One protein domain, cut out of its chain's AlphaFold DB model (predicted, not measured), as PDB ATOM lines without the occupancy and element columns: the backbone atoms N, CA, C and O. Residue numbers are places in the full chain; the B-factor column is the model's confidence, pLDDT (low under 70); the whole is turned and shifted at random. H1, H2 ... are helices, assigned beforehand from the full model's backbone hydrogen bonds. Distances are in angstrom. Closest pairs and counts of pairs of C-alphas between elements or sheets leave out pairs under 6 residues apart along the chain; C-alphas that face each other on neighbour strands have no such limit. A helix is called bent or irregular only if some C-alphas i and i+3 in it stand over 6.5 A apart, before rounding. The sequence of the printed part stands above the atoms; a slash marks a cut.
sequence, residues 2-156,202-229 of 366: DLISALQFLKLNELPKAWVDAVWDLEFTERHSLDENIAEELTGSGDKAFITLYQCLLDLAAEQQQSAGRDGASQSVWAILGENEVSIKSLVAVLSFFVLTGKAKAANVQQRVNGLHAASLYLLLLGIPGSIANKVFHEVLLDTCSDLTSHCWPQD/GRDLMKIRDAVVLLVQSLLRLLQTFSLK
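What this domain is: This is residues 2 to 156 and 202 to 229 of the 366 residues of an uncharacterized protein of Etheostoma spectabile (orangethroat darter) (UniProt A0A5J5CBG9). Helix H7 runs through the core, with H4, H6, H8 and the longest helix, H9, packed round it; H6, H7, H8 and H9 form a bundle in which each runs against the one before it in the chain. Of the short helices, H1 packs on H4 and H2 packs on H6, while H3 and H5 lie close to H1. The printed part has 183 residues with nine named helices, H1 to H9 in order, and no named strand, and its class is all helix. It is compact, with a radius of gyration of the C-alphas of 16.0 A, and rounded, with spans of 53 by 36 by 32 A.

How they stand to each other: H9, residues 202 to 225, touches the hub H7, residues 109 to 127, the same way at a shallow tilt of 10 degrees; the closest C-alphas, of Ser 120 and Leu 215, are 4.6 A apart. H6, residues 88 to 103, forms a hairpin with H7 at a steep tilt of 40 degrees, closest at C-alphas 102 and 112, 4.0 A. H7 and H8, residues 139 to 152, form another at 34 degrees, only just shallow, closest at C-alphas 119 and 145, 4.9 A. H4, residues 47 to 67, touches H7 the same way at 13 degrees, with C-alphas 54 and 121 5.9 A apart. With residues 49 to 57 alone, H4 touches H1, residues 3 to 10, closest at C-alphas 53 and 6, 5.0 A. H4 and H5, residues 77 to 83, only just touch, with 3 pairs of C-alphas within 8 A, closest at C-alphas 60 and 77, 6.9 A. H6 touches H2, residues 17 to 25, with residues 89 to 93 alone, closest at C-alphas 90 and 20, 6.0 A. H3, residues 36 to 43, touches no helix; it is near H6. Every O i to N i+4 pair is within hydrogen-bond range in H2, H3, H4, H5, H6, H7 and H9, against 2 of 4 in H1 and 7 of 10 in H8.

Where its parts are: H9 is 35.1 A long, H4 31.0 A, H7 27.2 A, H6 22.4 A and H8 20.1 A; H1, H2, H3 and H5 measure 12.1, 12.2, 10.3 and 10.1 A. H1 and H8 are irregular: C-alphas 6 and 9, and C-alphas 146 and 149, are 7.1 A apart. H1 begins at C-alpha 3 (-1.460, 23.102, -13.716), and H9 ends at C-alpha 225 (-11.790, 35.686, -0.145).

The domain as a whole: The two C-alphas farthest apart, of Asp 71 and Asp 156, are 55.1 A apart. Residues 157 to 201 are not printed, and C-alphas 156 and 202 are 14.3 A apart across this cut. Of the links printed whole, H7 to H8 is long. Mean pLDDT of the printed part is 86.9; residues 65 to 74, 154 to 156, 202 to 203, 206 and 229 are under 70.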
ATOM      1  N   ASP A   2       1.872  24.260 -17.165       89.00
ATOM      2  CA  ASP A   2       0.434  24.138 -16.901       89.00
ATOM      3  C   ASP A   2       0.173  23.468 -15.538       89.00
ATOM      4  O   ASP A   2       1.069  22.859 -14.947       89.00
ATOM      5  N   LEU A   3      -1.059  23.600 -15.035       92.88
ATOM      6  CA  LEU A   3      -1.460  23.102 -13.716       92.88
ATOM      7  C   LEU A   3      -1.272  21.586 -13.567       92.88
ATOM      8  O   LEU A   3      -0.842  21.128 -12.511       92.88
ATOM      9  N   ILE A   4      -1.582  20.812 -14.607       94.31
ATOM     10  CA  ILE A   4      -1.553  19.348 -14.545       94.31
ATOM     11  C   ILE A   4      -0.112  18.859 -14.494       94.31
ATOM     12  O   ILE A   4       0.229  18.052 -13.629       94.31
ATOM     13  N   SER A   5       0.761  19.428 -15.325       93.81
ATOM     14  CA  SER A   5       2.203  19.182 -15.241       93.81
ATOM     15  C   SER A   5       2.756  19.532 -13.854       93.81
ATOM     16  O   SER A   5       3.558  18.783 -13.300       93.81
ATOM     17  N   ALA A   6       2.311  20.642 -13.255       94.44
ATOM     18  CA  ALA A   6       2.761  21.060 -11.928       94.44
ATOM     19  C   ALA A   6       2.261  20.156 -10.781       94.44
ATOM     20  O   ALA A   6       2.842  20.183  -9.700       94.44
ATOM     21  N   LEU A   7       1.219  19.342 -10.996       95.19
ATOM     22  CA  LEU A   7       0.690  18.387 -10.012       95.19
ATOM     23  C   LEU A   7       1.406  17.029 -10.025       95.19
ATOM     24  O   LEU A   7       1.274  16.273  -9.063       95.19
ATOM     25  N   GLN A   8       2.163  16.707 -11.079       93.56
ATOM     26  CA  GLN A   8       2.729  15.365 -11.287       93.56
ATOM     27  C   GLN A   8       3.608  14.881 -10.126       93.56
ATOM     28  O   GLN A   8       3.570  13.703  -9.781       93.56
ATOM     29  N   PHE A   9       4.342  15.785  -9.473       94.44
ATOM     30  CA  PHE A   9       5.213  15.430  -8.346       94.44
ATOM     31  C   PHE A   9       4.444  14.905  -7.117       94.44
ATOM     32  O   PHE A   9       5.029  14.239  -6.270       94.44
ATOM     33  N   LEU A  10       3.136  15.176  -7.021       94.56
ATOM     34  CA  LEU A  10       2.276  14.674  -5.944       94.56
ATOM     35  C   LEU A  10       1.789  13.240  -6.185       94.56
ATOM     36  O   LEU A  10       1.117  12.693  -5.312       94.56
ATOM     37  N   LYS A  11       2.077  12.652  -7.359       92.69
ATOM     38  CA  LYS A  11       1.799  11.243  -7.692       92.69
ATOM     39  C   LYS A  11       0.372  10.798  -7.347       92.69
ATOM     40  O   LYS A  11       0.140   9.685  -6.887       92.69
ATOM     41  N   LEU A  12      -0.608  11.671  -7.587       94.12
ATOM     42  CA  LEU A  12      -1.986  11.484  -7.110       94.12
ATOM     43  C   LEU A  12      -2.644  10.183  -7.602       94.12
ATOM     44  O   LEU A  12      -3.508   9.642  -6.914       94.12
ATOM     45  N   ASN A  13      -2.212   9.683  -8.764       91.00
ATOM     46  CA  ASN A  13      -2.722   8.466  -9.397       91.00
ATOM     47  C   ASN A  13      -2.084   7.178  -8.851       91.00
ATOM     48  O   ASN A  13      -2.608   6.094  -9.086       91.00
ATOM     49  N   GLU A  14      -0.966   7.284  -8.130       92.19
ATOM     50  CA  GLU A  14      -0.238   6.143  -7.553       92.19
ATOM     51  C   GLU A  14      -0.671   5.863  -6.102       92.19
ATOM     52  O   GLU A  14      -0.284   4.860  -5.508       92.19
ATOM     53  N   LEU A  15      -1.498   6.735  -5.516       93.94
ATOM     54  CA  LEU A  15      -1.907   6.632  -4.119       93.94
ATOM     55  C   LEU A  15      -2.949   5.526  -3.913       93.94
ATOM     56  O   LEU A  15      -4.001   5.538  -4.563       93.94
ATOM     57  N   PRO A  16      -2.744   4.623  -2.937       95.38
ATOM     58  CA  PRO A  16      -3.740   3.622  -2.597       95.38
ATOM     59  C   PRO A  16      -5.036   4.281  -2.118       95.38
ATOM     60  O   PRO A  16      -5.039   5.054  -1.159       95.38
ATOM     61  N   LYS A  17      -6.167   3.916  -2.728       94.88
ATOM     62  CA  LYS A  17      -7.484   4.433  -2.326       94.88
ATOM     63  C   LYS A  17      -7.779   4.190  -0.841       94.88
ATOM     64  O   LYS A  17      -8.275   5.087  -0.175       94.88
ATOM     65  N   ALA A  18      -7.402   3.020  -0.320       95.44
ATOM     66  CA  ALA A  18      -7.559   2.686   1.095       95.44
ATOM     67  C   ALA A  18      -6.779   3.637   2.021       95.44
ATOM     68  O   ALA A  18      -7.274   3.987   3.084       95.44
ATOM     69  N   TRP A  19      -5.591   4.090   1.603       96.44
ATOM     70  CA  TRP A  19      -4.820   5.074   2.363       96.44
ATOM     71  C   TRP A  19      -5.492   6.447   2.334       96.44
ATOM     72  O   TRP A  19      -5.607   7.091   3.372       96.44
ATOM     73  N   VAL A  20      -5.980   6.878   1.163       96.75
ATOM     74  CA  VAL A  20      -6.727   8.138   1.046       96.75
ATOM     75  C   VAL A  20      -7.956   8.094   1.949       96.75
ATOM     76  O   VAL A  20      -8.131   8.996   2.756       96.75
ATOM     77  N   ASP A  21      -8.772   7.045   1.873       96.12
ATOM     78  CA  ASP A  21      -9.968   6.923   2.711       96.12
ATOM     79  C   ASP A  21      -9.604   6.913   4.213       96.12
ATOM     80  O   ASP A  21     -10.186   7.682   4.973       96.12
ATOM     81  N   ALA A  22      -8.550   6.198   4.625       96.00
ATOM     82  CA  ALA A  22      -8.091   6.189   6.019       96.00
ATOM     83  C   ALA A  22      -7.626   7.568   6.530       96.00
ATOM     84  O   ALA A  22      -7.911   7.938   7.668       96.00
ATOM     85  N   VAL A  23      -6.930   8.362   5.707       96.06
ATOM     86  CA  VAL A  23      -6.530   9.737   6.069       96.06
ATOM     87  C   VAL A  23      -7.754  10.625   6.311       96.06
ATOM     88  O   VAL A  23      -7.747  11.461   7.217       96.06
ATOM     89  N   TRP A  24      -8.803  10.440   5.507       95.81
ATOM     90  CA  TRP A  24     -10.063  11.163   5.654       95.81
ATOM     91  C   TRP A  24     -10.852  10.704   6.886       95.81
ATOM     92  O   TRP A  24     -11.411  11.552   7.580       95.81
ATOM     93  N   ASP A  25     -10.846   9.405   7.188       94.88
ATOM     94  CA  ASP A  25     -11.489   8.834   8.378       94.88
ATOM     95  C   ASP A  25     -10.821   9.303   9.684       94.88
ATOM     96  O   ASP A  25     -11.493   9.479  10.697       94.88
ATOM     97  N   LEU A  26      -9.511   9.572   9.657       93.94
ATOM     98  CA  LEU A  26      -8.753  10.158  10.774       93.94
ATOM     99  C   LEU A  26      -8.901  11.687  10.890       93.94
ATOM    100  O   LEU A  26      -8.233  12.318  11.718       93.94
ATOM    101  N   GLU A  27      -9.721  12.307  10.040       93.50
ATOM    102  CA  GLU A  27      -9.973  13.752  10.016       93.50
ATOM    103  C   GLU A  27      -8.693  14.609   9.965       93.50
ATOM    104  O   GLU A  27      -8.657  15.741  10.457       93.50
ATOM    105  N   PHE A  28      -7.626  14.086   9.349       94.31
ATOM    106  CA  PHE A  28      -6.327  14.761   9.214       94.31
ATOM    107  C   PHE A  28      -5.656  15.135  10.550       94.31
ATOM    108  O   PHE A  28      -4.810  16.032  10.596       94.31
ATOM    109  N   THR A  29      -6.031  14.473  11.647       90.19
ATOM    110  CA  THR A  29      -5.470  14.731  12.985       90.19
ATOM    111  C   THR A  29      -4.115  14.052  13.190       90.19
ATOM    112  O   THR A  29      -3.227  14.613  13.838       90.19
ATOM    113  N   GLU A  30      -3.944  12.876  12.586       88.25
ATOM    114  CA  GLU A  30      -2.798  11.989  12.761       88.25
ATOM    115  C   GLU A  30      -2.259  11.491  11.419       88.25
ATOM    116  O   GLU A  30      -2.946  11.482  10.394       88.25
ATOM    117  N   ARG A  31      -0.983  11.087  11.412       85.25
ATOM    118  CA  ARG A  31      -0.325  10.582  10.206       85.25
ATOM    119  C   ARG A  31      -0.620   9.095  10.048       85.25
ATOM    120  O   ARG A  31      -0.143   8.291  10.840       85.25
ATOM    121  N   HIS A  32      -1.321   8.731   8.981       86.56
ATOM    122  CA  HIS A  32      -1.444   7.334   8.575       86.56
ATOM    123  C   HIS A  32      -0.184   6.875   7.827       86.56
ATOM    124  O   HIS A  32       0.323   7.599   6.961       86.56
ATOM    125  N   SER A  33       0.306   5.667   8.118       85.38
ATOM    126  CA  SER A  33       1.448   5.077   7.412       85.38
ATOM    127  C   SER A  33       1.132   4.924   5.925       85.38
ATOM    128  O   SER A  33       0.112   4.335   5.559       85.38
ATOM    129  N   LEU A  34       1.992   5.480   5.080       89.50
ATOM    130  CA  LEU A  34       1.996   5.268   3.636       89.50
ATOM    131  C   LEU A  34       3.100   4.255   3.313       89.50
ATOM    132  O   LEU A  34       4.058   4.157   4.080       89.50
ATOM    133  N   ASP A  35       2.966   3.527   2.205       90.06
ATOM    134  CA  ASP A  35       4.039   2.668   1.694       90.06
ATOM    135  C   ASP A  35       5.360   3.447   1.608       90.06
ATOM    136  O   ASP A  35       5.377   4.584   1.128       90.06
ATOM    137  N   GLU A  36       6.448   2.848   2.098       87.88
ATOM    138  CA  GLU A  36       7.741   3.525   2.227       87.88
ATOM    139  C   GLU A  36       8.269   4.004   0.875       87.88
ATOM    140  O   GLU A  36       8.735   5.138   0.788       87.88
ATOM    141  N   ASN A  37       8.093   3.227  -0.201       89.19
ATOM    142  CA  ASN A  37       8.575   3.620  -1.527       89.19
ATOM    143  C   ASN A  37       7.831   4.861  -2.034       89.19
ATOM    144  O   ASN A  37       8.448   5.832  -2.468       89.19
ATOM    145  N   ILE A  38       6.498   4.871  -1.914       88.38
ATOM    146  CA  ILE A  38       5.677   6.022  -2.324       88.38
ATOM    147  C   ILE A  38       6.018   7.244  -1.458       88.38
ATOM    148  O   ILE A  38       6.130   8.363  -1.960       88.38
ATOM    149  N   ALA A  39       6.206   7.052  -0.149       88.62
ATOM    150  CA  ALA A  39       6.569   8.126   0.769       88.62
ATOM    151  C   ALA A  39       7.956   8.721   0.460       88.62
ATOM    152  O   ALA A  39       8.118   9.946   0.494       88.62
ATOM    153  N   GLU A  40       8.947   7.891   0.138       87.75
ATOM    154  CA  GLU A  40      10.285   8.327  -0.274       87.75
ATOM    155  C   GLU A  40      10.241   9.114  -1.584       87.75
ATOM    156  O   GLU A  40      10.792  10.211  -1.667       87.75
ATOM    157  N   GLU A  41       9.508   8.628  -2.583       87.75
ATOM    158  CA  GLU A  41       9.358   9.324  -3.861       87.75
ATOM    159  C   GLU A  41       8.643  10.677  -3.714       87.75
ATOM    160  O   GLU A  41       9.064  11.679  -4.301       87.75
ATOM    161  N   LEU A  42       7.594  10.742  -2.884       89.00
ATOM    162  CA  LEU A  42       6.910  11.996  -2.560       89.00
ATOM    163  C   LEU A  42       7.848  12.975  -1.846       89.00
ATOM    164  O   LEU A  42       7.886  14.162  -2.176       89.00
ATOM    165  N   THR A  43       8.618  12.500  -0.868       86.62
ATOM    166  CA  THR A  43       9.530  13.350  -0.085       86.62
ATOM    167  C   THR A  43      10.801  13.742  -0.840       86.62
ATOM    168  O   THR A  43      11.386  14.778  -0.517       86.62
ATOM    169  N   GLY A  44      11.177  12.993  -1.880       82.38
ATOM    170  CA  GLY A  44      12.252  13.329  -2.816       82.38
ATOM    171  C   GLY A  44      11.936  14.520  -3.727       82.38
ATOM    172  O   GLY A  44      12.838  15.084  -4.351       82.38
ATOM    173  N   SER A  45      10.674  14.952  -3.779       78.25
ATOM    174  CA  SER A  45      10.271  16.144  -4.522       78.25
ATOM    175  C   SER A  45      10.824  17.421  -3.879       78.25
ATOM    176  O   SER A  45      10.646  17.683  -2.687       78.25
ATOM    177  N   GLY A  46      11.493  18.243  -4.690       78.88
ATOM    178  CA  GLY A  46      12.080  19.503  -4.240       78.88
ATOM    179  C   GLY A  46      11.036  20.570  -3.894       78.88
ATOM    180  O   GLY A  46       9.955  20.631  -4.480       78.88
ATOM    181  N   ASP A  47      11.413  21.489  -3.007       83.94
ATOM    182  CA  ASP A  47      10.632  22.669  -2.607       83.94
ATOM    183  C   ASP A  47      10.160  23.518  -3.803       83.94
ATOM    184  O   ASP A  47       9.060  24.074  -3.783       83.94
ATOM    185  N   LYS A  48      10.953  23.557  -4.879       90.75
ATOM    186  CA  LYS A  48      10.611  24.231  -6.139       90.75
ATOM    187  C   LYS A  48       9.314  23.725  -6.770       90.75
ATOM    188  O   LYS A  48       8.576  24.541  -7.308       90.75
ATOM    189  N   ALA A  49       9.026  22.423  -6.700       94.50
ATOM    190  CA  ALA A  49       7.827  21.851  -7.316       94.50
ATOM    191  C   ALA A  49       6.550  22.402  -6.663       94.50
ATOM    192  O   ALA A  49       5.621  22.819  -7.356       94.50
ATOM    193  N   PHE A  50       6.559  22.530  -5.331       95.75
ATOM    194  CA  PHE A  50       5.483  23.185  -4.592       95.75
ATOM    195  C   PHE A  50       5.315  24.656  -4.984       95.75
ATOM    196  O   PHE A  50       4.190  25.108  -5.186       95.75
ATOM    197  N   ILE A  51       6.419  25.401  -5.099       92.38
ATOM    198  CA  ILE A  51       6.385  26.820  -5.485       92.38
ATOM    199  C   ILE A  51       5.813  26.977  -6.896       92.38
ATOM    200  O   ILE A  51       4.971  27.846  -7.117       92.38
ATOM    201  N   THR A  52       6.223  26.127  -7.839       95.50
ATOM    202  CA  THR A  52       5.696  26.144  -9.207       95.50
ATOM    203  C   THR A  52       4.201  25.853  -9.233       95.50
ATOM    204  O   THR A  52       3.455  26.609  -9.850       95.50
ATOM    205  N   LEU A  53       3.738  24.831  -8.507       96.88
ATOM    206  CA  LEU A  53       2.308  24.540  -8.388       96.88
ATOM    207  C   LEU A  53       1.531  25.707  -7.760       96.88
ATOM    208  O   LEU A  53       0.451  26.057  -8.236       96.88
ATOM    209  N   TYR A  54       2.092  26.342  -6.730       95.06
ATOM    210  CA  TYR A  54       1.480  27.496  -6.076       95.06
ATOM    211  C   TYR A  54       1.331  28.674  -7.044       95.06
ATOM    212  O   TYR A  54       0.268  29.286  -7.102       95.06
ATOM    213  N   GLN A  55       2.368  28.966  -7.834       93.06
ATOM    214  CA  GLN A  55       2.342  30.016  -8.857       93.06
ATOM    215  C   GLN A  55       1.312  29.715  -9.951       93.06
ATOM    216  O   GLN A  55       0.488  30.572 -10.243       93.06
ATOM    217  N   CYS A  56       1.274  28.483 -10.471       94.19
ATOM    218  CA  CYS A  56       0.275  28.073 -11.462       94.19
ATOM    219  C   CYS A  56      -1.163  28.274 -10.954       94.19
ATOM    220  O   CYS A  56      -2.007  28.811 -11.670       94.19
ATOM    221  N   LEU A  57      -1.454  27.868  -9.713       93.00
ATOM    222  CA  LEU A  57      -2.775  28.069  -9.107       93.00
ATOM    223  C   LEU A  57      -3.089  29.550  -8.881       93.00
ATOM    224  O   LEU A  57      -4.234  29.968  -9.055       93.00
ATOM    225  N   LEU A  58      -2.089  30.336  -8.484       89.44
ATOM    226  CA  LEU A  58      -2.243  31.762  -8.238       89.44
ATOM    227  C   LEU A  58      -2.577  32.528  -9.523       89.44
ATOM    228  O   LEU A  58      -3.492  33.354  -9.508       89.44
ATOM    229  N   ASP A  59      -1.876  32.228 -10.616       89.19
ATOM    230  CA  ASP A  59      -2.096  32.846 -11.926       89.19
ATOM    231  C   ASP A  59      -3.506  32.522 -12.445       89.19
ATOM    232  O   ASP A  59      -4.267  33.430 -12.785       89.19
ATOM    233  N   LEU A  60      -3.923  31.252 -12.372       87.94
ATOM    234  CA  LEU A  60      -5.272  30.826 -12.769       87.94
ATOM    235  C   LEU A  60      -6.377  31.481 -11.927       87.94
ATOM    236  O   LEU A  60      -7.425  31.868 -12.451       87.94
ATOM    237  N   ALA A  61      -6.157  31.625 -10.618       84.06
ATOM    238  CA  ALA A  61      -7.102  32.309  -9.741       84.06
ATOM    239  C   ALA A  61      -7.211  33.809 -10.080       84.06
ATOM    240  O   ALA A  61      -8.305  34.375 -10.038       84.06
ATOM    241  N   ALA A  62      -6.099  34.456 -10.447       81.69
ATOM    242  CA  ALA A  62      -6.087  35.856 -10.861       81.69
ATOM    243  C   ALA A  62      -6.784  36.072 -12.215       81.69
ATOM    244  O   ALA A  62      -7.515  37.053 -12.370       81.69
ATOM    245  N   GLU A  63      -6.601  35.157 -13.169       80.19
ATOM    246  CA  GLU A  63      -7.265  35.184 -14.478       80.19
ATOM    247  C   GLU A  63      -8.790  35.074 -14.348       80.19
ATOM    248  O   GLU A  63      -9.516  35.858 -14.961       80.19
ATOM    249  N   GLN A  64      -9.286  34.182 -13.483       74.19
ATOM    250  CA  GLN A  64     -10.724  34.033 -13.207       74.19
ATOM    251  C   GLN A  64     -11.353  35.292 -12.608       74.19
ATOM    252  O   GLN A  64     -12.500  35.626 -12.906       74.19
ATOM    253  N   GLN A  65     -10.606  36.020 -11.776       67.62
ATOM    254  CA  GLN A  65     -11.082  37.269 -11.187       67.62
ATOM    255  C   GLN A  65     -11.194  38.396 -12.231       67.62
ATOM    256  O   GLN A  65     -12.016  39.299 -12.078       67.62
ATOM    257  N   GLN A  66     -10.366  38.357 -13.279       68.12
ATOM    258  CA  GLN A  66     -10.296  39.385 -14.324       68.12
ATOM    259  C   GLN A  66     -11.278  39.133 -15.477       68.12
ATOM    260  O   GLN A  66     -11.800  40.089 -16.054       68.12
ATOM    261  N   SER A  67     -11.559  37.871 -15.809       61.16
ATOM    262  CA  SER A  67     -12.480  37.501 -16.892       61.16
ATOM    263  C   SER A  67     -13.956  37.539 -16.501       61.16
ATOM    264  O   SER A  67     -14.801  37.623 -17.384       61.16
ATOM    265  N   ALA A  68     -14.285  37.622 -15.208       54.88
ATOM    266  CA  ALA A  68     -15.660  37.772 -14.717       54.88
ATOM    267  C   ALA A  68     -16.420  39.017 -15.256       54.88
ATOM    268  O   ALA A  68     -17.608  39.172 -14.977       54.88
ATOM    269  N   GLY A  69     -15.759  39.903 -16.017       52.09
ATOM    270  CA  GLY A  69     -16.352  41.065 -16.692       52.09
ATOM    271  C   GLY A  69     -16.289  41.071 -18.231       52.09
ATOM    272  O   GLY A  69     -16.660  42.083 -18.825       52.09
ATOM    273  N   ARG A  70     -15.809  40.011 -18.900       53.34
ATOM    274  CA  ARG A  70     -15.798  39.896 -20.376       53.34
ATOM    275  C   ARG A  70     -16.263  38.503 -20.792       53.34
ATOM    276  O   ARG A  70     -15.889  37.538 -20.147       53.34
ATOM    277  N   ASP A  71     -17.008  38.408 -21.894       49.41
ATOM    278  CA  ASP A  71     -17.645  37.201 -22.469       49.41
ATOM    279  C   ASP A  71     -16.703  36.024 -22.853       49.41
ATOM    280  O   ASP A  71     -17.046  35.183 -23.682       49.41
ATOM    281  N   GLY A  72     -15.502  35.929 -22.279       52.03
ATOM    282  CA  GLY A  72     -14.630  34.764 -22.376       52.03
ATOM    283  C   GLY A  72     -14.786  33.891 -21.136       52.03
ATOM    284  O   GLY A  72     -14.372  34.285 -20.049       52.03
ATOM    285  N   ALA A  73     -15.356  32.696 -21.295       53.44
ATOM    286  CA  ALA A  73     -15.435  31.692 -20.240       53.44
ATOM    287  C   ALA A  73     -14.027  31.181 -19.879       53.44
ATOM    288  O   ALA A  73     -13.585  30.153 -20.387       53.44
ATOM    289  N   SER A  74     -13.293  31.899 -19.020       63.91
ATOM    290  CA  SER A  74     -12.109  31.321 -18.383       63.91
ATOM    291  C   SER A  74     -12.558  30.117 -17.570       63.91
ATOM    292  O   SER A  74     -13.421  30.219 -16.695       63.91
ATOM    293  N   GLN A  75     -11.981  28.966 -17.881       74.50
ATOM    294  CA  GLN A  75     -12.308  27.713 -17.234       74.50
ATOM    295  C   GLN A  75     -11.964  27.784 -15.739       74.50
ATOM    296  O   GLN A  75     -10.893  28.257 -15.348       74.50
ATOM    297  N   SER A  76     -12.894  27.345 -14.885       87.25
ATOM    298  CA  SER A  76     -12.651  27.312 -13.439       87.25
ATOM    299  C   SER A  76     -11.533  26.316 -13.100       87.25
ATOM    300  O   SER A  76     -11.399  25.295 -13.775       87.25
ATOM    301  N   VAL A  77     -10.771  26.554 -12.024       91.75
ATOM    302  CA  VAL A  77      -9.681  25.645 -11.609       91.75
ATOM    303  C   VAL A  77     -10.243  24.247 -11.363       91.75
ATOM    304  O   VAL A  77      -9.657  23.252 -11.771       91.75
ATOM    305  N   TRP A  78     -11.431  24.174 -10.765       93.25
ATOM    306  CA  TRP A  78     -12.126  22.920 -10.491       93.25
ATOM    307  C   TRP A  78     -12.536  22.170 -11.759       93.25
ATOM    308  O   TRP A  78     -12.477  20.946 -11.769       93.25
ATOM    309  N   ALA A  79     -12.911  22.881 -12.827       91.50
ATOM    310  CA  ALA A  79     -13.214  22.261 -14.115       91.50
ATOM    311  C   ALA A  79     -11.950  21.676 -14.756       91.50
ATOM    312  O   ALA A  79     -11.978  20.526 -15.178       91.50
ATOM    313  N   ILE A  80     -10.824  22.403 -14.721       92.50
ATOM    314  CA  ILE A  80      -9.530  21.895 -15.209       92.50
ATOM    315  C   ILE A  80      -9.137  20.619 -14.449       92.50
ATOM    316  O   ILE A  80      -8.754  19.625 -15.062       92.50
ATOM    317  N   LEU A  81      -9.254  20.624 -13.116       93.88
ATOM    318  CA  LEU A  81      -8.951  19.453 -12.290       93.88
ATOM    319  C   LEU A  81      -9.889  18.275 -12.598       93.88
ATOM    320  O   LEU A  81      -9.420  17.149 -12.731       93.88
ATOM    321  N   GLY A  82     -11.191  18.532 -12.741       91.94
ATOM    322  CA  GLY A  82     -12.188  17.502 -13.037       91.94
ATOM    323  C   GLY A  82     -12.024  16.870 -14.420       91.94
ATOM    324  O   GLY A  82     -12.099  15.651 -14.538       91.94
ATOM    325  N   GLU A  83     -11.750  17.671 -15.452       92.94
ATOM    326  CA  GLU A  83     -11.530  17.190 -16.826       92.94
ATOM    327  C   GLU A  83     -10.260  16.349 -16.973       92.94
ATOM    328  O   GLU A  83     -10.194  15.483 -17.838       92.94
ATOM    329  N   ASN A  84      -9.271  16.578 -16.109       93.25
ATOM    330  CA  ASN A  84      -8.035  15.798 -16.059       93.25
ATOM    331  C   ASN A  84      -8.079  14.690 -14.992       93.25
ATOM    332  O   ASN A  84      -7.033  14.197 -14.577       93.25
ATOM    333  N   GLU A  85      -9.279  14.332 -14.521       92.38
ATOM    334  CA  GLU A  85      -9.526  13.243 -13.563       92.38
ATOM    335  C   GLU A  85      -8.737  13.370 -12.244       92.38
ATOM    336  O   GLU A  85      -8.465  12.387 -11.550       92.38
ATOM    337  N   VAL A  86      -8.386  14.597 -11.842       95.00
ATOM    338  CA  VAL A  86      -7.644  14.839 -10.603       95.00
ATOM    339  C   VAL A  86      -8.566  14.657  -9.399       95.00
ATOM    340  O   VAL A  86      -9.466  15.456  -9.132       95.00
ATOM    341  N   SER A  87      -8.294  13.622  -8.607       95.50
ATOM    342  CA  SER A  87      -8.996  13.379  -7.347       95.50
ATOM    343  C   SER A  87      -8.666  14.455  -6.309       95.50
ATOM    344  O   SER A  87      -7.581  14.479  -5.722       95.50
ATOM    345  N   ILE A  88      -9.648  15.310  -6.008       95.62
ATOM    346  CA  ILE A  88      -9.553  16.316  -4.939       95.62
ATOM    347  C   ILE A  88      -9.291  15.659  -3.578       95.62
ATOM    348  O   ILE A  88      -8.512  16.179  -2.779       95.62
ATOM    349  N   LYS A  89      -9.881  14.482  -3.327       95.94
ATOM    350  CA  LYS A  89      -9.643  13.720  -2.095       95.94
ATOM    351  C   LYS A  89      -8.177  13.336  -1.933       95.94
ATOM    352  O   LYS A  89      -7.608  13.528  -0.859       95.94
ATOM    353  N   SER A  90      -7.582  12.823  -3.007       97.12
ATOM    354  CA  SER A  90      -6.176  12.425  -3.044       97.12
ATOM    355  C   SER A  90      -5.262  13.639  -2.885       97.12
ATOM    356  O   SER A  90      -4.313  13.593  -2.109       97.12
ATOM    357  N   LEU A  91      -5.591  14.752  -3.551       97.50
ATOM    358  CA  LEU A  91      -4.849  16.008  -3.436       97.50
ATOM    359  C   LEU A  91      -4.811  16.516  -1.989       97.50
ATOM    360  O   LEU A  91      -3.734  16.780  -1.458       97.50
ATOM    361  N   VAL A  92      -5.967  16.616  -1.329       97.62
ATOM    362  CA  VAL A  92      -6.041  17.067   0.071       97.62
ATOM    363  C   VAL A  92      -5.320  16.088   1.004       97.62
ATOM    364  O   VAL A  92      -4.587  16.532   1.889       97.62
ATOM    365  N   ALA A  93      -5.449  14.774   0.781       97.12
ATOM    366  CA  ALA A  93      -4.755  13.762   1.577       97.12
ATOM    367  C   ALA A  93      -3.225  13.903   1.486       97.12
ATOM    368  O   ALA A  93      -2.556  13.946   2.520       97.12
ATOM    369  N   VAL A  94      -2.655  14.080   0.288       96.94
ATOM    370  CA  VAL A  94      -1.203  14.294   0.130       96.94
ATOM    371  C   VAL A  94      -0.744  15.609   0.747       96.94
ATOM    372  O   VAL A  94       0.279  15.637   1.433       96.94
ATOM    373  N   LEU A  95      -1.488  16.703   0.558       97.62
ATOM    374  CA  LEU A  95      -1.145  17.973   1.203       97.62
ATOM    375  C   LEU A  95      -1.126  17.817   2.731       97.62
ATOM    376  O   LEU A  95      -0.178  18.263   3.378       97.62
ATOM    377  N   SER A  96      -2.108  17.111   3.302       97.50
ATOM    378  CA  SER A  96      -2.150  16.826   4.740       97.50
ATOM    379  C   SER A  96      -0.964  15.979   5.213       97.50
ATOM    380  O   SER A  96      -0.393  16.265   6.263       97.50
ATOM    381  N   PHE A  97      -0.517  15.005   4.410       96.50
ATOM    382  CA  PHE A  97       0.661  14.194   4.713       96.50
ATOM    383  C   PHE A  97       1.909  15.066   4.882       96.50
ATOM    384  O   PHE A  97       2.621  14.929   5.881       96.50
ATOM    385  N   PHE A  98       2.160  16.005   3.965       97.06
ATOM    386  CA  PHE A  98       3.291  16.930   4.088       97.06
ATOM    387  C   PHE A  98       3.135  17.877   5.280       97.06
ATOM    388  O   PHE A  98       4.103  18.092   6.012       97.06
ATOM    389  N   VAL A  99       1.930  18.406   5.519       97.56
ATOM    390  CA  VAL A  99       1.634  19.289   6.663       97.56
ATOM    391  C   VAL A  99       1.931  18.594   7.992       97.56
ATOM    392  O   VAL A  99       2.660  19.138   8.823       97.56
ATOM    393  N   LEU A 100       1.429  17.374   8.183       96.06
ATOM    394  CA  LEU A 100       1.659  16.592   9.399       96.06
ATOM    395  C   LEU A 100       3.125  16.160   9.533       96.06
ATOM    396  O   LEU A 100       3.663  16.156  10.640       96.06
ATOM    397  N   THR A 101       3.800  15.879   8.415       94.75
ATOM    398  CA  THR A 101       5.243  15.592   8.405       94.75
ATOM    399  C   THR A 101       6.056  16.811   8.851       94.75
ATOM    400  O   THR A 101       6.959  16.669   9.667       94.75
ATOM    401  N   GLY A 102       5.718  18.017   8.383       93.75
ATOM    402  CA  GLY A 102       6.383  19.258   8.797       93.75
ATOM    403  C   GLY A 102       6.063  19.696  10.232       93.75
ATOM    404  O   GLY A 102       6.866  20.400  10.846       93.75
ATOM    405  N   LYS A 103       4.915  19.268  10.777       94.12
ATOM    406  CA  LYS A 103       4.489  19.523  12.165       94.12
ATOM    407  C   LYS A 103       5.254  18.678  13.191       94.12
ATOM    408  O   LYS A 103       5.333  19.073  14.354       94.12
ATOM    409  N   ALA A 104       5.777  17.516  12.796       92.19
ATOM    410  CA  ALA A 104       6.444  16.594  13.709       92.19
ATOM    411  C   ALA A 104       7.645  17.253  14.415       92.19
ATOM    412  O   ALA A 104       8.422  17.980  13.796       92.19
ATOM    413  N   LYS A 105       7.834  16.967  15.713       88.81
ATOM    414  CA  LYS A 105       8.955  17.520  16.500       88.81
ATOM    415  C   LYS A 105      10.310  17.218  15.847       88.81
ATOM    416  O   LYS A 105      11.109  18.128  15.649       88.81
ATOM    417  N   ALA A 106      10.505  15.966  15.432       89.56
ATOM    418  CA  ALA A 106      11.725  15.472  14.796       89.56
ATOM    419  C   ALA A 106      11.859  15.843  13.301       89.56
ATOM    420  O   ALA A 106      12.754  15.344  12.621       89.56
ATOM    421  N   ALA A 107      10.970  16.685  12.753       91.44
ATOM    422  CA  ALA A 107      10.993  17.023  11.334       91.44
ATOM    423  C   ALA A 107      12.282  17.759  10.951       91.44
ATOM    424  O   ALA A 107      12.642  18.775  11.558       91.44
ATOM    425  N   ASN A 108      12.938  17.288   9.891       92.31
ATOM    426  CA  ASN A 108      14.102  17.955   9.322       92.31
ATOM    427  C   ASN A 108      13.706  19.226   8.543       92.31
ATOM    428  O   ASN A 108      12.531  19.544   8.349       92.31
ATOM    429  N   VAL A 109      14.709  19.963   8.067       90.44
ATOM    430  CA  VAL A 109      14.525  21.234   7.345       90.44
ATOM    431  C   VAL A 109      13.630  21.075   6.119       90.44
ATOM    432  O   VAL A 109      12.710  21.866   5.926       90.44
ATOM    433  N   GLN A 110      13.877  20.051   5.300       93.50
ATOM    434  CA  GLN A 110      13.129  19.832   4.064       93.50
ATOM    435  C   GLN A 110      11.676  19.453   4.354       93.50
ATOM    436  O   GLN A 110      10.768  19.961   3.706       93.50
ATOM    437  N   GLN A 111      11.445  18.619   5.367       94.38
ATOM    438  CA  GLN A 111      10.108  18.243   5.823       94.38
ATOM    439  C   GLN A 111       9.318  19.454   6.331       94.38
ATOM    440  O   GLN A 111       8.153  19.615   5.971       94.38
ATOM    441  N   ARG A 112       9.954  20.343   7.106       93.25
ATOM    442  CA  ARG A 112       9.344  21.600   7.577       93.25
ATOM    443  C   ARG A 112       8.994  22.526   6.412       93.25
ATOM    444  O   ARG A 112       7.875  23.024   6.349       93.25
ATOM    445  N   VAL A 113       9.915  22.716   5.465       93.31
ATOM    446  CA  VAL A 113       9.689  23.543   4.264       93.31
ATOM    447  C   VAL A 113       8.565  22.968   3.397       93.31
ATOM    448  O   VAL A 113       7.635  23.695   3.053       93.31
ATOM    449  N   ASN A 114       8.594  21.666   3.101       96.25
ATOM    450  CA  ASN A 114       7.555  21.001   2.311       96.25
ATOM    451  C   ASN A 114       6.192  21.069   3.012       96.25
ATOM    452  O   ASN A 114       5.189  21.344   2.359       96.25
ATOM    453  N   GLY A 115       6.144  20.895   4.336       97.00
ATOM    454  CA  GLY A 115       4.915  21.049   5.115       97.00
ATOM    455  C   GLY A 115       4.345  22.466   5.058       97.00
ATOM    456  O   GLY A 115       3.150  22.635   4.824       97.00
ATOM    457  N   LEU A 116       5.188  23.494   5.203       95.75
ATOM    458  CA  LEU A 116       4.782  24.902   5.090       95.75
ATOM    459  C   LEU A 116       4.282  25.252   3.681       95.75
ATOM    460  O   LEU A 116       3.278  25.957   3.534       95.75
ATOM    461  N   HIS A 117       4.933  24.742   2.637       97.25
ATOM    462  CA  HIS A 117       4.477  24.921   1.261       97.25
ATOM    463  C   HIS A 117       3.168  24.169   0.974       97.25
ATOM    464  O   HIS A 117       2.268  24.731   0.351       97.25
ATOM    465  N   ALA A 118       3.017  22.939   1.468       98.06
ATOM    466  CA  ALA A 118       1.773  22.181   1.352       98.06
ATOM    467  C   ALA A 118       0.610  22.878   2.076       98.06
ATOM    468  O   ALA A 118      -0.480  22.993   1.517       98.06
ATOM    469  N   ALA A 119       0.857  23.426   3.272       98.19
ATOM    470  CA  ALA A 119      -0.110  24.263   3.974       98.19
ATOM    471  C   ALA A 119      -0.484  25.500   3.145       98.19
ATOM    472  O   ALA A 119      -1.661  25.806   2.989       98.19
ATOM    473  N   SER A 120       0.504  26.177   2.553       96.94
ATOM    474  CA  SER A 120       0.285  27.347   1.689       96.94
ATOM    475  C   SER A 120      -0.612  27.016   0.491       96.94
ATOM    476  O   SER A 120      -1.579  27.730   0.227       96.94
ATOM    477  N   LEU A 121      -0.346  25.897  -0.194       97.69
ATOM    478  CA  LEU A 121      -1.177  25.384  -1.289       97.69
ATOM    479  C   LEU A 121      -2.600  25.068  -0.836       97.69
ATOM    480  O   LEU A 121      -3.553  25.439  -1.518       97.69
ATOM    481  N   TYR A 122      -2.754  24.410   0.313       98.19
ATOM    482  CA  TYR A 122      -4.066  24.102   0.862       98.19
ATOM    483  C   TYR A 122      -4.874  25.380   1.130       98.19
ATOM    484  O   TYR A 122      -6.016  25.492   0.682       98.19
ATOM    485  N   LEU A 123      -4.272  26.383   1.779       95.75
ATOM    486  CA  LEU A 123      -4.928  27.674   2.020       95.75
ATOM    487  C   LEU A 123      -5.274  28.400   0.712       95.75
ATOM    488  O   LEU A 123      -6.348  28.994   0.615       95.75
ATOM    489  N   LEU A 124      -4.408  28.331  -0.305       94.75
ATOM    490  CA  LEU A 124      -4.694  28.898  -1.624       94.75
ATOM    491  C   LEU A 124      -5.905  28.214  -2.274       94.75
ATOM    492  O   LEU A 124      -6.817  28.908  -2.716       94.75
ATOM    493  N   LEU A 125      -5.953  26.877  -2.270       95.44
ATOM    494  CA  LEU A 125      -7.075  26.094  -2.800       95.44
ATOM    495  C   LEU A 125      -8.396  26.432  -2.100       95.44
ATOM    496  O   LEU A 125      -9.425  26.563  -2.762       95.44
ATOM    497  N   LEU A 126      -8.380  26.625  -0.777       93.75
ATOM    498  CA  LEU A 126      -9.563  27.065  -0.034       93.75
ATOM    499  C   LEU A 126     -10.055  28.447  -0.472       93.75
ATOM    500  O   LEU A 126     -11.265  28.684  -0.495       93.75
ATOM    501  N   GLY A 127      -9.130  29.338  -0.827       88.19
ATOM    502  CA  GLY A 127      -9.425  30.698  -1.267       88.19
ATOM    503  C   GLY A 127     -10.025  30.796  -2.671       88.19
ATOM    504  O   GLY A 127     -10.568  31.853  -3.000       88.19
ATOM    505  N   ILE A 128      -9.954  29.732  -3.480       89.94
ATOM    506  CA  ILE A 128     -10.529  29.687  -4.831       89.94
ATOM    507  C   ILE A 128     -12.056  29.485  -4.736       89.94
ATOM    508  O   ILE A 128     -12.517  28.546  -4.074       89.94
ATOM    509  N   PRO A 129     -12.876  30.318  -5.411       87.25
ATOM    510  CA  PRO A 129     -14.331  30.166  -5.421       87.25
ATOM    511  C   PRO A 129     -14.761  28.764  -5.858       87.25
ATOM    512  O   PRO A 129     -14.312  28.274  -6.886       87.25
ATOM    513  N   GLY A 130     -15.638  28.114  -5.088       88.44
ATOM    514  CA  GLY A 130     -16.075  26.730  -5.338       88.44
ATOM    515  C   GLY A 130     -15.362  25.668  -4.491       88.44
ATOM    516  O   GLY A 130     -15.754  24.502  -4.545       88.44
ATOM    517  N   SER A 131     -14.392  26.046  -3.654       91.56
ATOM    518  CA  SER A 131     -13.678  25.133  -2.745       91.56
ATOM    519  C   SER A 131     -14.600  24.324  -1.817       91.56
ATOM    520  O   SER A 131     -14.383  23.130  -1.607       91.56
ATOM    521  N   ILE A 132     -15.672  24.939  -1.306       88.88
ATOM    522  CA  ILE A 132     -16.673  24.267  -0.458       88.88
ATOM    523  C   ILE A 132     -17.476  23.236  -1.264       88.88
ATOM    524  O   ILE A 132     -17.656  22.109  -0.811       88.88
ATOM    525  N   ALA A 133     -17.929  23.600  -2.469       89.81
ATOM    526  CA  ALA A 133     -18.696  22.700  -3.334       89.81
ATOM    527  C   ALA A 133     -17.868  21.473  -3.753       89.81
ATOM    528  O   ALA A 133     -18.389  20.362  -3.810       89.81
ATOM    529  N   ASN A 134     -16.561  21.667  -3.951       92.62
ATOM    530  CA  ASN A 134     -15.598  20.607  -4.253       92.62
ATOM    531  C   ASN A 134     -15.083  19.864  -3.009       92.62
ATOM    532  O   ASN A 134     -14.155  19.066  -3.119       92.62
ATOM    533  N   LYS A 135     -15.679  20.092  -1.829       92.19
ATOM    534  CA  LYS A 135     -15.353  19.397  -0.572       92.19
ATOM    535  C   LYS A 135     -13.871  19.487  -0.177       92.19
ATOM    536  O   LYS A 135     -13.332  18.554   0.399       92.19
ATOM    537  N   VAL A 136     -13.210  20.606  -0.477       94.31
ATOM    538  CA  VAL A 136     -11.797  20.844  -0.106       94.31
ATOM    539  C   VAL A 136     -11.670  21.292   1.355       94.31
ATOM    540  O   VAL A 136     -10.645  21.088   2.009       94.31
ATOM    541  N   PHE A 137     -12.704  21.959   1.868       92.94
ATOM    542  CA  PHE A 137     -12.687  22.581   3.185       92.94
ATOM    543  C   PHE A 137     -12.766  21.562   4.329       92.94
ATOM    544  O   PHE A 137     -13.765  20.859   4.463       92.94
ATOM    545  N   HIS A 138     -11.759  21.598   5.207       93.81
ATOM    546  CA  HIS A 138     -11.691  20.867   6.470       93.81
ATOM    547  C   HIS A 138     -11.197  21.791   7.576       93.81
ATOM    548  O   HIS A 138     -10.109  22.358   7.482       93.81
ATOM    549  N   GLU A 139     -11.990  21.938   8.636       90.56
ATOM    550  CA  GLU A 139     -11.701  22.884   9.720       90.56
ATOM    551  C   GLU A 139     -10.423  22.514  10.487       90.56
ATOM    552  O   GLU A 139      -9.548  23.359  10.662       90.56
ATOM    553  N   VAL A 140     -10.261  21.235  10.840       92.56
ATOM    554  CA  VAL A 140      -9.070  20.716  11.538       92.56
ATOM    555  C   VAL A 140      -7.794  20.941  10.721       92.56
ATOM    556  O   VAL A 140      -6.770  21.380  11.256       92.56
ATOM    557  N   LEU A 141      -7.850  20.683   9.411       95.50
ATOM    558  CA  LEU A 141      -6.704  20.873   8.526       95.50
ATOM    559  C   LEU A 141      -6.391  22.360   8.321       95.50
ATOM    560  O   LEU A 141      -5.222  22.737   8.350       95.50
ATOM    561  N   LEU A 142      -7.405  23.225   8.184       94.00
ATOM    562  CA  LEU A 142      -7.221  24.681   8.153       94.00
ATOM    563  C   LEU A 142      -6.504  25.172   9.416       94.00
ATOM    564  O   LEU A 142      -5.536  25.933   9.323       94.00
ATOM    565  N   ASP A 143      -6.954  24.728  10.587       91.06
ATOM    566  CA  ASP A 143      -6.361  25.131  11.859       91.06
ATOM    567  C   ASP A 143      -4.927  24.627  12.014       91.06
ATOM    568  O   ASP A 143      -4.054  25.381  12.459       91.06
ATOM    569  N   THR A 144      -4.667  23.396  11.574       94.75
ATOM    570  CA  THR A 144      -3.327  22.798  11.562       94.75
ATOM    571  C   THR A 144      -2.387  23.554  10.628       94.75
ATOM    572  O   THR A 144      -1.287  23.923  11.039       94.75
ATOM    573  N   CYS A 145      -2.822  23.850   9.400       95.81
ATOM    574  CA  CYS A 145      -2.065  24.647   8.433       95.81
ATOM    575  C   CYS A 145      -1.743  26.039   8.980       95.81
ATOM    576  O   CYS A 145      -0.626  26.525   8.821       95.81
ATOM    577  N   SER A 146      -2.703  26.672   9.652       86.44
ATOM    578  CA  SER A 146      -2.528  28.018  10.192       86.44
ATOM    579  C   SER A 146      -1.502  28.030  11.343       86.44
ATOM    580  O   SER A 146      -0.652  28.922  11.401       86.44
ATOM    581  N   ASP A 147      -1.528  27.039  12.244       89.50
ATOM    582  CA  ASP A 147      -0.625  26.988  13.413       89.50
ATOM    583  C   ASP A 147       0.773  26.426  13.091       89.50
ATOM    584  O   ASP A 147       1.691  26.523  13.914       89.50
ATOM    585  N   LEU A 148       0.962  25.899  11.874       91.81
ATOM    586  CA  LEU A 148       2.183  25.224  11.427       91.81
ATOM    587  C   LEU A 148       3.441  26.096  11.551       91.81
ATOM    588  O   LEU A 148       4.513  25.587  11.867       91.81
ATOM    589  N   THR A 149       3.309  27.419  11.402       82.75
ATOM    590  CA  THR A 149       4.411  28.378  11.619       82.75
ATOM    591  C   THR A 149       5.079  28.210  12.986       82.75
ATOM    592  O   THR A 149       6.304  28.269  13.084       82.75
ATOM    593  N   SER A 150       4.291  27.945  14.033       82.25
ATOM    594  CA  SER A 150       4.789  27.809  15.405       82.25
ATOM    595  C   SER A 150       5.404  26.445  15.715       82.25
ATOM    596  O   SER A 150       6.143  26.327  16.688       82.25
ATOM    597  N   HIS A 151       5.120  25.446  14.876       87.31
ATOM    598  CA  HIS A 151       5.714  24.114  14.955       87.31
ATOM    599  C   HIS A 151       6.989  24.008  14.123       87.31
ATOM    600  O   HIS A 151       7.937  23.343  14.538       87.31
ATOM    601  N   CYS A 152       7.026  24.662  12.956       85.31
ATOM    602  CA  CYS A 152       8.169  24.615  12.052       85.31
ATOM    603  C   CYS A 152       9.305  25.554  12.473       85.31
ATOM    604  O   CYS A 152      10.461  25.243  12.181       85.31
ATOM    605  N   TRP A 153       9.013  26.657  13.167       76.75
ATOM    606  CA  TRP A 153      10.051  27.525  13.718       76.75
ATOM    607  C   TRP A 153      10.622  26.956  15.024       76.75
ATOM    608  O   TRP A 153       9.843  26.528  15.879       76.75
ATOM    609  N   PRO A 154      11.950  26.953  15.214       65.00
ATOM    610  CA  PRO A 154      12.548  26.522  16.472       65.00
ATOM    611  C   PRO A 154      12.145  27.505  17.567       65.00
ATOM    612  O   PRO A 154      12.329  28.711  17.416       65.00
ATOM    613  N   GLN A 155      11.572  27.009  18.658       56.03
ATOM    614  CA  GLN A 155      11.355  27.854  19.826       56.03
ATOM    615  C   GLN A 155      12.676  27.999  20.571       56.03
ATOM    616  O   GLN A 155      13.410  27.020  20.697       56.03
ATOM    617  N   ASP A 156      12.988  29.212  21.031       43.28
ATOM    618  CA  ASP A 156      14.196  29.472  21.805       43.28
ATOM    619  C   ASP A 156      14.225  28.562  23.037       43.28
ATOM    620  O   ASP A 156      13.584  28.820  24.057       43.28
ATOM    621  N   GLY A 202      22.056  28.600   9.938       60.47
ATOM    622  CA  GLY A 202      21.465  29.870   9.490       60.47
ATOM    623  C   GLY A 202      20.839  29.788   8.088       60.47
ATOM    624  O   GLY A 202      19.837  30.447   7.817       60.47
ATOM    625  N   ARG A 203      21.376  28.934   7.202       68.31
ATOM    626  CA  ARG A 203      20.809  28.687   5.866       68.31
ATOM    627  C   ARG A 203      19.479  27.940   5.941       68.31
ATOM    628  O   ARG A 203      18.569  28.249   5.178       68.31
ATOM    629  N   ASP A 204      19.365  26.998   6.864       76.94
ATOM    630  CA  ASP A 204      18.139  26.230   7.081       76.94
ATOM    631  C   ASP A 204      17.033  27.105   7.664       76.94
ATOM    632  O   ASP A 204      15.903  27.082   7.177       76.94
ATOM    633  N   LEU A 205      17.383  27.960   8.629       71.75
ATOM    634  CA  LEU A 205      16.462  28.947   9.193       71.75
ATOM    635  C   LEU A 205      15.939  29.916   8.128       71.75
ATOM    636  O   LEU A 205      14.757  30.247   8.142       71.75
ATOM    637  N   MET A 206      16.778  30.335   7.173       68.69
ATOM    638  CA  MET A 206      16.326  31.163   6.048       68.69
ATOM    639  C   MET A 206      15.306  30.435   5.168       68.69
ATOM    640  O   MET A 206      14.279  31.020   4.843       68.69
ATOM    641  N   LYS A 207      15.530  29.155   4.842       78.06
ATOM    642  CA  LYS A 207      14.565  28.365   4.059       78.06
ATOM    643  C   LYS A 207      13.223  28.219   4.778       78.06
ATOM    644  O   LYS A 207      12.175  28.431   4.174       78.06
ATOM    645  N   ILE A 208      13.253  27.891   6.073       77.69
ATOM    646  CA  ILE A 208      12.039  27.768   6.894       77.69
ATOM    647  C   ILE A 208      11.316  29.117   6.961       77.69
ATOM    648  O   ILE A 208      10.103  29.169   6.776       77.69
ATOM    649  N   ARG A 209      12.049  30.218   7.170       74.50
ATOM    650  CA  ARG A 209      11.489  31.575   7.177       74.50
ATOM    651  C   ARG A 209      10.792  31.898   5.859       74.50
ATOM    652  O   ARG A 209       9.665  32.378   5.884       74.50
ATOM    653  N   ASP A 210      11.441  31.654   4.727       74.75
ATOM    654  CA  ASP A 210      10.882  31.989   3.416       74.75
ATOM    655  C   ASP A 210       9.583  31.196   3.154       74.75
ATOM    656  O   ASP A 210       8.592  31.758   2.681       74.75
ATOM    657  N   ALA A 211       9.526  29.931   3.586       82.88
ATOM    658  CA  ALA A 211       8.309  29.121   3.544       82.88
ATOM    659  C   ALA A 211       7.218  29.612   4.524       82.88
ATOM    660  O   ALA A 211       6.034  29.615   4.183       82.88
ATOM    661  N   VAL A 212       7.588  30.090   5.722       80.00
ATOM    662  CA  VAL A 212       6.659  30.746   6.666       80.00
ATOM    663  C   VAL A 212       6.063  32.013   6.050       80.00
ATOM    664  O   VAL A 212       4.863  32.248   6.186       80.00
ATOM    665  N   VAL A 213       6.863  32.816   5.344       74.75
ATOM    666  CA  VAL A 213       6.376  34.019   4.651       74.75
ATOM    667  C   VAL A 213       5.314  33.651   3.619       74.75
ATOM    668  O   VAL A 213       4.254  34.281   3.603       74.75
ATOM    669  N   LEU A 214       5.549  32.610   2.812       81.38
ATOM    670  CA  LEU A 214       4.561  32.123   1.846       81.38
ATOM    671  C   LEU A 214       3.265  31.669   2.536       81.38
ATOM    672  O   LEU A 214       2.172  32.018   2.086       81.38
ATOM    673  N   LEU A 215       3.369  30.964   3.666       87.44
ATOM    674  CA  LEU A 215       2.205  30.516   4.434       87.44
ATOM    675  C   LEU A 215       1.390  31.692   4.982       87.44
ATOM    676  O   LEU A 215       0.166  31.716   4.848       87.44
ATOM    677  N   VAL A 216       2.055  32.703   5.544       76.81
ATOM    678  CA  VAL A 216       1.391  33.917   6.044       76.81
ATOM    679  C   VAL A 216       0.717  34.680   4.905       76.81
ATOM    680  O   VAL A 216      -0.417  35.130   5.058       76.81
ATOM    681  N   GLN A 217       1.371  34.800   3.746       76.88
ATOM    682  CA  GLN A 217       0.768  35.406   2.554       76.88
ATOM    683  C   GLN A 217      -0.469  34.633   2.086       76.88
ATOM    684  O   GLN A 217      -1.492  35.244   1.774       76.88
ATOM    685  N   SER A 218      -0.397  33.303   2.087       84.88
ATOM    686  CA  SER A 218      -1.506  32.420   1.717       84.88
ATOM    687  C   SER A 218      -2.684  32.569   2.681       84.88
ATOM    688  O   SER A 218      -3.825  32.698   2.244       84.88
ATOM    689  N   LEU A 219      -2.415  32.648   3.990       81.81
ATOM    690  CA  LEU A 219      -3.433  32.884   5.013       81.81
ATOM    691  C   LEU A 219      -4.088  34.261   4.862       81.81
ATOM    692  O   LEU A 219      -5.308  34.373   4.920       81.81
ATOM    693  N   LEU A 220      -3.301  35.315   4.633       73.75
ATOM    694  CA  LEU A 220      -3.838  36.659   4.399       73.75
ATOM    695  C   LEU A 220      -4.726  36.704   3.151       73.75
ATOM    696  O   LEU A 220      -5.795  37.312   3.195       73.75
ATOM    697  N   ARG A 221      -4.315  36.035   2.067       80.25
ATOM    698  CA  ARG A 221      -5.114  35.900   0.842       80.25
ATOM    699  C   ARG A 221      -6.415  35.147   1.104       80.25
ATOM    700  O   ARG A 221      -7.472  35.623   0.704       80.25
ATOM    701  N   LEU A 222      -6.355  34.028   1.827       82.12
ATOM    702  CA  LEU A 222      -7.540  33.266   2.213       82.12
ATOM    703  C   LEU A 222      -8.532  34.141   2.988       82.12
ATOM    704  O   LEU A 222      -9.711  34.158   2.668       82.12
ATOM    705  N   LEU A 223      -8.066  34.926   3.962       76.25
ATOM    706  CA  LEU A 223      -8.931  35.801   4.764       76.25
ATOM    707  C   LEU A 223      -9.573  36.949   3.963       76.25
ATOM    708  O   LEU A 223     -10.534  37.563   4.433       76.25
ATOM    709  N   GLN A 224      -9.062  37.257   2.768       71.94
ATOM    710  CA  GLN A 224      -9.680  38.227   1.862       71.94
ATOM    711  C   GLN A 224     -10.856  37.629   1.082       71.94
ATOM    712  O   GLN A 224     -11.813  38.356   0.808       71.94
ATOM    713  N   THR A 225     -10.806  36.336   0.739       72.31
ATOM    714  CA  THR A 225     -11.790  35.686  -0.145       72.31
ATOM    715  C   THR A 225     -12.720  34.705   0.571       72.31
ATOM    716  O   THR A 225     -13.854  34.506   0.140       72.31
ATOM    717  N   PHE A 226     -12.288  34.127   1.691       72.19
ATOM    718  CA  PHE A 226     -12.990  33.084   2.428       72.19
ATOM    719  C   PHE A 226     -13.502  33.598   3.778       72.19
ATOM    720  O   PHE A 226     -12.752  34.095   4.621       72.19
ATOM    721  N   SER A 227     -14.811  33.468   4.000       73.31
ATOM    722  CA  SER A 227     -15.463  33.952   5.219       73.31
ATOM    723  C   SER A 227     -15.331  32.963   6.379       73.31
ATOM    724  O   SER A 227     -15.761  31.812   6.291       73.31
ATOM    725  N   LEU A 228     -14.832  33.451   7.518       72.31
ATOM    726  CA  LEU A 228     -14.803  32.720   8.792       72.31
ATOM    727  C   LEU A 228     -15.979  33.067   9.723       72.31
ATOM    728  O   LEU A 228     -15.940  32.733  10.903       72.31
ATOM    729  N   LYS A 229     -17.022  33.752   9.229       62.38
ATOM    730  CA  LYS A 229     -18.122  34.283  10.060       62.38
ATOM    731  C   LYS A 229     -18.777  33.226  10.957       62.38
ATOM    732  O   LYS A 229     -19.046  33.501  12.120       62.38
TER     733      LYS A 229